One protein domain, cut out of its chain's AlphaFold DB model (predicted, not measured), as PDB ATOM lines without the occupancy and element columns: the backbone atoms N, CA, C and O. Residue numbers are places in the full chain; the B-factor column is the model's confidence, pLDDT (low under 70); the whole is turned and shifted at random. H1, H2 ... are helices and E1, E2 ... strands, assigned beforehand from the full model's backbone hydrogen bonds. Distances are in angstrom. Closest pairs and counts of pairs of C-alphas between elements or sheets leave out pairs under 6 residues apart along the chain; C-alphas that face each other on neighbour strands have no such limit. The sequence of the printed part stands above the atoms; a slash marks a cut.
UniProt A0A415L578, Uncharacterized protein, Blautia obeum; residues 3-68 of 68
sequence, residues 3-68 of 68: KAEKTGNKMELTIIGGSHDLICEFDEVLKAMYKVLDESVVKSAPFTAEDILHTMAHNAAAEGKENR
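What this domain is: This is residues 3 to 68 of the 68 residues of an uncharacterized protein of Blautia obeum (UniProt A0A415L578). A small two-stranded hairpin, E1 and E2, leads into two long helices, H1 and H2, that meet near their ends as an open V, with the hairpin beyond the far end of H1. The V is joined by the loop of residues 41 to 48; residues 19 to 29 of H1 and 54 to 66 of H2 stand free as its spread arms. The printed part has 66 residues, with two named strands and then two named helices in the order E1, E2, H1, H2; the sheet, in the order E1 - E2, is antiparallel, and the class is mixed, helices and strands. The whole is only just extended, close to loose, with a radius of gyration of the C-alphas of 16.5 A, and elongated, spanning 50 by 29 by 25 A.

How they stand to each other: E1, residues 3 to 7, and E2, residues 10 to 15, are a hairpin with a tight link of 2 residues. They are antiparallel, with 162 degrees between their directions. The C-alphas of Ala 4 and Leu 13, which face each other, are 4.7 A apart. N 5 and O 12 are within hydrogen-bond range at 2.9 A, and so are N 12 and O 5 at 2.8 A. A tight link of 3 residues joins E2 to H1, residues 19 to 40. E1 and H1 are apart. H1 touches H2, residues 49 to 66, with residues 34 to 38 alone, and H2 touches H1 with residues 49 to 53 alone. The closest C-alphas of the two helices are those of Asp 38 and Ala 49, 5.1 A apart. Their lines stand at a steep tilt of 55 degrees, and they run opposite ways. H2 is apart from E1 and from E2. In H1 every O i to N i+4 pair is within hydrogen-bond range; in H2, 13 of 14 are.

Where its parts are: E1 begins at C-alpha 3, (136.769, 186.467, 139.014), and covers residues 3 to 7. E2 covers residues 10 to 15 and is 16.3 A long from first to last C-alpha. H1, residues 19 to 40, starts at C-alpha 19, (149.249, 187.256, 131.757), and is 31.4 A long. H2, residues 49 to 66, is 26.1 A long and ends at C-alpha 66, (145.053, 163.290, 122.096).

The domain as a whole: The two C-alphas farthest apart are those of Gly 8 and Ser 44, at 50.6 A. The printed part has no cut and ends at Arg 68, the chain's last residue. No link is long; the link from H1 to H2, 8 residues, is short. The mean pLDDT of the printed part is 76.6, and it is under 70 at residue 10, residues 15 to 17, 43 to 44 and 64 to 68.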
ATOM      1  N   LYS A   3     138.092 186.103 138.510       75.12
ATOM      2  CA  LYS A   3     136.769 186.467 139.014       75.12
ATOM      3  C   LYS A   3     135.739 185.515 138.418       75.12
ATOM      4  O   LYS A   3     135.609 185.412 137.203       75.12
ATOM      5  N   ALA A   4     135.017 184.822 139.285       75.94
ATOM      6  CA  ALA A   4     133.917 183.954 138.907       75.94
ATOM      7  C   ALA A   4     132.593 184.627 139.270       75.94
ATOM      8  O   ALA A   4     132.343 184.899 140.445       75.94
ATOM      9  N   GLU A   5     131.738 184.868 138.281       79.31
ATOM     10  CA  GLU A   5     130.366 185.323 138.499       79.31
ATOM     11  C   GLU A   5     129.389 184.239 138.045       79.31
ATOM     12  O   GLU A   5     129.500 183.682 136.952       79.31
ATOM     13  N   LYS A   6     128.423 183.905 138.905       81.38
ATOM     14  CA  LYS A   6     127.376 182.927 138.601       81.38
ATOM     15  C   LYS A   6     126.036 183.636 138.494       81.38
ATOM     16  O   LYS A   6     125.540 184.172 139.483       81.38
ATOM     17  N   THR A   7     125.415 183.542 137.324       82.06
ATOM     18  CA  THR A   7     124.081 184.094 137.064       82.06
ATOM     19  C   THR A   7     123.168 182.963 136.601       82.06
ATOM     20  O   THR A   7     123.258 182.474 135.473       82.06
ATOM     21  N   GLY A   8     122.302 182.492 137.503       82.12
ATOM     22  CA  GLY A   8     121.463 181.312 137.269       82.12
ATOM     23  C   GLY A   8     122.300 180.042 137.060       82.12
ATOM     24  O   GLY A   8     123.128 179.695 137.903       82.12
ATOM     25  N   ASN A   9     122.096 179.358 135.928       86.75
ATOM     26  CA  ASN A   9     122.872 178.173 135.527       86.75
ATOM     27  C   ASN A   9     124.131 178.498 134.704       86.75
ATOM     28  O   ASN A   9     124.835 177.576 134.295       86.75
ATOM     29  N   LYS A  10     124.432 179.777 134.444       62.47
ATOM     30  CA  LYS A  10     125.661 180.188 133.755       62.47
ATOM     31  C   LYS A  10     126.737 180.607 134.752       62.47
ATOM     32  O   LYS A  10     126.449 181.285 135.736       62.47
ATOM     33  N   MET A  11     127.970 180.218 134.447       82.19
ATOM     34  CA  MET A  11     129.189 180.632 135.136       82.19
ATOM     35  C   MET A  11     130.037 181.421 134.137       82.19
ATOM     36  O   MET A  11     130.418 180.878 133.099       82.19
ATOM     37  N   GLU A  12     130.309 182.686 134.435       78.81
ATOM     38  CA  GLU A  12     131.278 183.505 133.712       78.81
ATOM     39  C   GLU A  12     132.575 183.571 134.512       78.81
ATOM     40  O   GLU A  12     132.591 183.902 135.698       78.81
ATOM     41  N   LEU A  13     133.671 183.218 133.845       73.50
ATOM     42  CA  LEU A  13     135.018 183.333 134.380       73.50
ATOM     43  C   LEU A  13     135.693 184.503 133.673       73.50
ATOM     44  O   LEU A  13     135.919 184.462 132.464       73.50
ATOM     45  N   THR A  14     136.006 185.551 134.423       71.62
ATOM     46  CA  THR A  14     136.758 186.707 133.939       71.62
ATOM     47  C   THR A  14     138.151 186.673 134.545       71.62
ATOM     48  O   THR A  14     138.312 186.693 135.764       71.62
ATOM     49  N   ILE A  15     139.176 186.645 133.696       66.44
ATOM     50  CA  ILE A  15     140.558 186.822 134.141       66.44
ATOM     51  C   ILE A  15     140.802 188.327 134.228       66.44
ATOM     52  O   ILE A  15     140.781 189.028 133.218       66.44
ATOM     53  N   ILE A  16     140.972 188.821 135.450       68.19
ATOM     54  CA  ILE A  16     141.305 190.213 135.734       68.19
ATOM     55  C   ILE A  16     142.798 190.261 136.058       68.19
ATOM     56  O   ILE A  16     143.262 189.599 136.992       68.19
ATOM     57  N   GLY A  17     143.539 191.030 135.264       68.50
ATOM     58  CA  GLY A  17     144.996 191.134 135.344       68.50
ATOM     59  C   GLY A  17     145.681 190.781 134.027       68.50
ATOM     60  O   GLY A  17     145.047 190.321 133.072       68.50
ATOM     61  N   GLY A  18     146.983 191.035 133.965       75.69
ATOM     62  CA  GLY A  18     147.812 190.633 132.834       75.69
ATOM     63  C   GLY A  18     148.134 189.139 132.876       75.69
ATOM     64  O   GLY A  18     147.980 188.473 133.898       75.69
ATOM     65  N   SER A  19     148.672 188.610 131.776       74.44
ATOM     66  CA  SER A  19     149.249 187.256 131.757       74.44
ATOM     67  C   SER A  19     150.323 187.066 132.833       74.44
ATOM     68  O   SER A  19     150.488 185.964 133.340       74.44
ATOM     69  N   HIS A  20     151.010 188.144 133.220       76.75
ATOM     70  CA  HIS A  20     151.972 188.147 134.316       76.75
ATOM     71  C   HIS A  20     151.340 187.773 135.664       76.75
ATOM     72  O   HIS A  20     151.852 186.887 136.338       76.75
ATOM     73  N   ASP A  21     150.196 188.369 136.013       75.31
ATOM     74  CA  ASP A  21     149.507 188.090 137.280       75.31
ATOM     75  C   ASP A  21     149.037 186.633 137.335       75.31
ATOM     76  O   ASP A  21     149.149 185.970 138.363       75.31
ATOM     77  N   LEU A  22     148.568 186.107 136.198       75.69
ATOM     78  CA  LEU A  22     148.179 184.703 136.078       75.69
ATOM     79  C   LEU A  22     149.377 183.761 136.274       75.69
ATOM     80  O   LEU A  22     149.240 182.740 136.937       75.69
ATOM     81  N   ILE A  23     150.544 184.100 135.719       80.62
ATOM     82  CA  ILE A  23     151.776 183.318 135.895       80.62
ATOM     83  C   ILE A  23     152.218 183.329 137.363       80.62
ATOM     84  O   ILE A  23     152.589 182.280 137.883       80.62
ATOM     85  N   CYS A  24     152.146 184.477 138.040       79.62
ATOM     86  CA  CYS A  24     152.484 184.584 139.460       79.62
ATOM     87  C   CYS A  24     151.537 183.760 140.345       79.62
ATOM     88  O   CYS A  24     152.006 183.007 141.195       79.62
ATOM     89  N   GLU A  25     150.224 183.839 140.113       80.19
ATOM     90  CA  GLU A  25     149.236 183.021 140.834       80.19
ATOM     91  C   GLU A  25     149.473 181.519 140.595       80.19
ATOM     92  O   GLU A  25     149.372 180.706 141.515       80.19
ATOM     93  N   PHE A  26     149.841 181.138 139.369       81.62
ATOM     94  CA  PHE A  26     150.147 179.748 139.036       81.62
ATOM     95  C   PHE A  26     151.430 179.249 139.720       81.62
ATOM     96  O   PHE A  26     151.468 178.116 140.199       81.62
ATOM     97  N   ASP A  27     152.461 180.093 139.820       82.62
ATOM     98  CA  ASP A  27     153.708 179.790 140.535       82.62
ATOM     99  C   ASP A  27     153.471 179.550 142.038       82.62
ATOM    100  O   ASP A  27     154.018 178.604 142.612       82.62
ATOM    101  N   GLU A  28     152.601 180.336 142.681       85.31
ATOM    102  CA  GLU A  28     152.230 180.112 144.086       85.31
ATOM    103  C   GLU A  28     151.534 178.761 144.297       85.31
ATOM    104  O   GLU A  28     151.864 178.024 145.235       85.31
ATOM    105  N   VAL A  29     150.614 178.396 143.400       84.81
ATOM    106  CA  VAL A  29     149.933 177.094 143.441       84.81
ATOM    107  C   VAL A  29     150.925 175.950 143.219       84.81
ATOM    108  O   VAL A  29     150.893 174.971 143.969       84.81
ATOM    109  N   LEU A  30     151.846 176.074 142.258       82.06
ATOM    110  CA  LEU A  30     152.881 175.063 142.007       82.06
ATOM    111  C   LEU A  30     153.784 174.853 143.226       82.06
ATOM    112  O   LEU A  30     154.051 173.709 143.596       82.06
ATOM    113  N   LYS A  31     154.200 175.928 143.901       83.38
ATOM    114  CA  LYS A  31     154.992 175.844 145.141       83.38
ATOM    115  C   LYS A  31     154.236 175.141 146.267       83.38
ATOM    116  O   LYS A  31     154.823 174.336 146.990       83.38
ATOM    117  N   ALA A  32     152.940 175.414 146.411       85.38
ATOM    118  CA  ALA A  32     152.104 174.737 147.399       85.38
ATOM    119  C   ALA A  32     151.972 173.236 147.096       85.38
ATOM    120  O   ALA A  32     152.141 172.412 147.996       85.38
ATOM    121  N   MET A  33     151.740 172.874 145.830       80.31
ATOM    122  CA  MET A  33     151.690 171.475 145.395       80.31
ATOM    123  C   MET A  33     153.019 170.763 145.638       80.31
ATOM    124  O   MET A  33     153.020 169.660 146.179       80.31
ATOM    125  N   TYR A  34     154.137 171.410 145.301       82.12
ATOM    126  CA  TYR A  34     155.473 170.874 145.539       82.12
ATOM    127  C   TYR A  34     155.695 170.564 147.015       82.12
ATOM    128  O   TYR A  34     156.137 169.472 147.345       82.12
ATOM    129  N   LYS A  35     155.330 171.484 147.914       83.44
ATOM    130  CA  LYS A  35     155.477 171.276 149.358       83.44
ATOM    131  C   LYS A  35     154.663 170.079 149.862       83.44
ATOM    132  O   LYS A  35     155.180 169.268 150.619       83.44
ATOM    133  N   VAL A  36     153.408 169.950 149.426       83.75
ATOM    134  CA  VAL A  36     152.549 168.810 149.798       83.75
ATOM    135  C   VAL A  36     153.119 167.495 149.259       83.75
ATOM    136  O   VAL A  36     153.107 166.478 149.954       83.75
ATOM    137  N   LEU A  37     153.636 167.504 148.030       79.12
ATOM    138  CA  LEU A  37     154.320 166.356 147.438       79.12
ATOM    139  C   LEU A  37     155.599 166.006 148.206       79.12
ATOM    140  O   LEU A  37     155.780 164.853 148.566       79.12
ATOM    141  N   ASP A  38     156.438 166.977 148.543       80.56
ATOM    142  CA  ASP A  38     157.683 166.760 149.291       80.56
ATOM    143  C   ASP A  38     157.427 166.186 150.696       80.56
ATOM    144  O   ASP A  38     158.125 165.280 151.149       80.56
ATOM    145  N   GLU A  39     156.363 166.639 151.361       82.12
ATOM    146  CA  GLU A  39     155.929 166.105 152.657       82.12
ATOM    147  C   GLU A  39     155.318 164.694 152.560       82.12
ATOM    148  O   GLU A  39     155.353 163.942 153.537       82.12
ATOM    149  N   SER A  40     154.756 164.322 151.406       76.62
ATOM    150  CA  SER A  40     154.089 163.025 151.196       76.62
ATOM    151  C   SER A  40     154.979 161.969 150.541       76.62
ATOM    152  O   SER A  40     154.720 160.770 150.687       76.62
ATOM    153  N   VAL A  41     156.046 162.379 149.858       73.19
ATOM    154  CA  VAL A  41     157.043 161.473 149.296       73.19
ATOM    155  C   VAL A  41     157.884 160.899 150.433       73.19
ATOM    156  O   VAL A  41     158.498 161.604 151.234       73.19
ATOM    157  N   VAL A  42     157.930 159.568 150.512       73.00
ATOM    158  CA  VAL A  42     158.818 158.880 151.453       73.00
ATOM    159  C   VAL A  42     160.252 159.292 151.123       73.00
ATOM    160  O   VAL A  42     160.682 159.122 149.991       73.00
ATOM    161  N   LYS A  43     161.022 159.774 152.106       66.12
ATOM    162  CA  LYS A  43     162.409 160.259 151.912       66.12
ATOM    163  C   LYS A  43     163.373 159.256 151.250       66.12
ATOM    164  O   LYS A  43     164.469 159.638 150.862       66.12
ATOM    165  N   SER A  44     162.999 157.980 151.161       61.66
ATOM    166  CA  SER A  44     163.746 156.912 150.483       61.66
ATOM    167  C   SER A  44     163.233 156.588 149.075       61.66
ATOM    168  O   SER A  44     163.684 155.609 148.481       61.66
ATOM    169  N   ALA A  45     162.245 157.321 148.566       70.88
ATOM    170  CA  ALA A  45     161.740 157.139 147.215       70.88
ATOM    171  C   ALA A  45     162.827 157.543 146.201       70.88
ATOM    172  O   ALA A  45     163.525 158.532 146.415       70.88
ATOM    173  N   PRO A  46     162.977 156.810 145.085       76.44
ATOM    174  CA  PRO A  46     163.992 157.109 144.074       76.44
ATOM    175  C   PRO A  46     163.617 158.296 143.168       76.44
ATOM    176  O   PRO A  46     164.282 158.526 142.164       76.44
ATOM    177  N   PHE A  47     162.552 159.025 143.503       77.38
ATOM    178  CA  PHE A  47     162.013 160.151 142.749       77.38
ATOM    179  C   PHE A  47     161.673 161.290 143.707       77.38
ATOM    180  O   PHE A  47     161.171 161.055 144.811       77.38
ATOM    181  N   THR A  48     161.948 162.512 143.271       81.75
ATOM    182  CA  THR A  48     161.655 163.737 144.017       81.75
ATOM    183  C   THR A  48     160.235 164.231 143.733       81.75
ATOM    184  O   THR A  48     159.589 163.822 142.765       81.75
ATOM    185  N   ALA A  49     159.738 165.153 144.560       77.81
ATOM    186  CA  ALA A  49     158.484 165.857 144.292       77.81
ATOM    187  C   ALA A  49     158.506 166.604 142.943       77.81
ATOM    188  O   ALA A  49     157.475 166.692 142.274       77.81
ATOM    189  N   GLU A  50     159.679 167.093 142.522       80.50
ATOM    190  CA  GLU A  50     159.871 167.778 141.240       80.50
ATOM    191  C   GLU A  50     159.636 166.823 140.067       80.50
ATOM    192  O   GLU A  50     158.869 167.143 139.159       80.50
ATOM    193  N   ASP A  51     160.216 165.621 140.129       82.44
ATOM    194  CA  ASP A  51     160.079 164.594 139.087       82.44
ATOM    195  C   ASP A  51     158.611 164.191 138.878       82.44
ATOM    196  O   ASP A  51     158.141 164.001 137.748       82.44
ATOM    197  N   ILE A  52     157.859 164.095 139.979       82.25
ATOM    198  CA  ILE A  52     156.430 163.777 139.952       82.25
ATOM    199  C   ILE A  52     155.640 164.922 139.310       82.25
ATOM    200  O   ILE A  52     154.852 164.680 138.392       82.25
ATOM    201  N   LEU A  53     155.872 166.168 139.736       82.12
ATOM    202  CA  LEU A  53     155.211 167.348 139.166       82.12
ATOM    203  C   LEU A  53     155.503 167.501 137.670       82.12
ATOM    204  O   LEU A  53     154.586 167.762 136.888       82.12
ATOM    205  N   HIS A  54     156.752 167.282 137.261       84.94
ATOM    206  CA  HIS A  54     157.152 167.338 135.859       84.94
ATOM    207  C   HIS A  54     156.421 166.279 135.022       84.94
ATOM    208  O   HIS A  54     155.891 166.583 133.951       84.94
ATOM    209  N   THR A  55     156.307 165.056 135.547       85.44
ATOM    210  CA  THR A  55     155.572 163.958 134.900       85.44
ATOM    211  C   THR A  55     154.078 164.268 134.783       85.44
ATOM    212  O   THR A  55     153.487 164.066 133.722       85.44
ATOM    213  N   MET A  56     153.456 164.808 135.835       83.62
ATOM    214  CA  MET A  56     152.041 165.202 135.807       83.62
ATOM    215  C   MET A  56     151.780 166.305 134.777       83.62
ATOM    216  O   MET A  56     150.822 166.209 134.008       83.62
ATOM    217  N   ALA A  57     152.647 167.320 134.719       82.44
ATOM    218  CA  ALA A  57     152.543 168.394 133.735       82.44
ATOM    219  C   ALA A  57     152.703 167.869 132.299       82.44
ATOM    220  O   ALA A  57     151.934 168.242 131.412       82.44
ATOM    221  N   HIS A  58     153.664 166.969 132.078       83.38
ATOM    222  CA  HIS A  58     153.865 166.321 130.785       83.38
ATOM    223  C   HIS A  58     152.634 165.505 130.356       83.38
ATOM    224  O   HIS A  58     152.171 165.644 129.223       83.38
ATOM    225  N   ASN A  59     152.067 164.701 131.259       83.06
ATOM    226  CA  ASN A  59     150.890 163.877 130.970       83.06
ATOM    227  C   ASN A  59     149.655 164.732 130.665       83.06
ATOM    228  O   ASN A  59     148.994 164.501 129.656       83.06
ATOM    229  N   ALA A  60     149.398 165.782 131.451       78.94
ATOM    230  CA  ALA A  60     148.299 166.711 131.188       78.94
ATOM    231  C   ALA A  60     148.443 167.408 129.820       78.94
ATOM    232  O   ALA A  60     147.468 167.579 129.084       78.94
ATOM    233  N   ALA A  61     149.671 167.782 129.441       78.94
ATOM    234  CA  ALA A  61     149.950 168.364 128.130       78.94
ATOM    235  C   ALA A  61     149.785 167.354 126.977       78.94
ATOM    236  O   ALA A  61     149.431 167.754 125.864       78.94
ATOM    237  N   ALA A  62     150.042 166.068 127.222       78.50
ATOM    238  CA  ALA A  62     149.850 164.994 126.249       78.50
ATOM    239  C   ALA A  62     148.361 164.654 126.051       78.50
ATOM    240  O   ALA A  62     147.904 164.596 124.910       78.50
ATOM    241  N   GLU A  63     147.579 164.544 127.129       73.62
ATOM    242  CA  GLU A  63     146.126 164.296 127.072       73.62
ATOM    243  C   GLU A  63     145.365 165.411 126.330       73.62
ATOM    244  O   GLU A  63     144.393 165.155 125.615       73.62
ATOM    245  N   GLY A  64     145.835 166.659 126.434       60.16
ATOM    246  CA  GLY A  64     145.290 167.788 125.673       60.16
ATOM    247  C   GLY A  64     145.575 167.737 124.163       60.16
ATOM    248  O   GLY A  64     144.922 168.450 123.398       60.16
ATOM    249  N   LYS A  65     146.537 166.916 123.720       59.91
ATOM    250  CA  LYS A  65     146.842 166.688 122.296       59.91
ATOM    251  C   LYS A  65     146.098 165.489 121.716       59.91
ATOM    252  O   LYS A  65     145.834 165.495 120.522       59.91
ATOM    253  N   GLU A  66     145.778 164.491 122.534       53.81
ATOM    254  CA  GLU A  66     145.053 163.290 122.096       53.81
ATOM    255  C   GLU A  66     143.546 163.555 121.906       53.81
ATOM    256  O   GLU A  66     142.896 162.910 121.093       53.81
ATOM    257  N   ASN A  67     143.004 164.567 122.595       49.94
ATOM    258  CA  ASN A  67     141.603 164.996 122.497       49.94
ATOM    259  C   ASN A  67     141.355 166.136 121.480       49.94
ATOM    260  O   ASN A  67     140.379 166.878 121.629       49.94
ATOM    261  N   ARG A  68     142.235 166.325 120.487       47.19
ATOM    262  CA  ARG A  68     142.169 167.440 119.527       47.19
ATOM    263  C   ARG A  68     142.009 166.994 118.080       47.19
ATOM    264  O   ARG A  68     142.673 166.013 117.691       47.19
TER     265      ARG A  68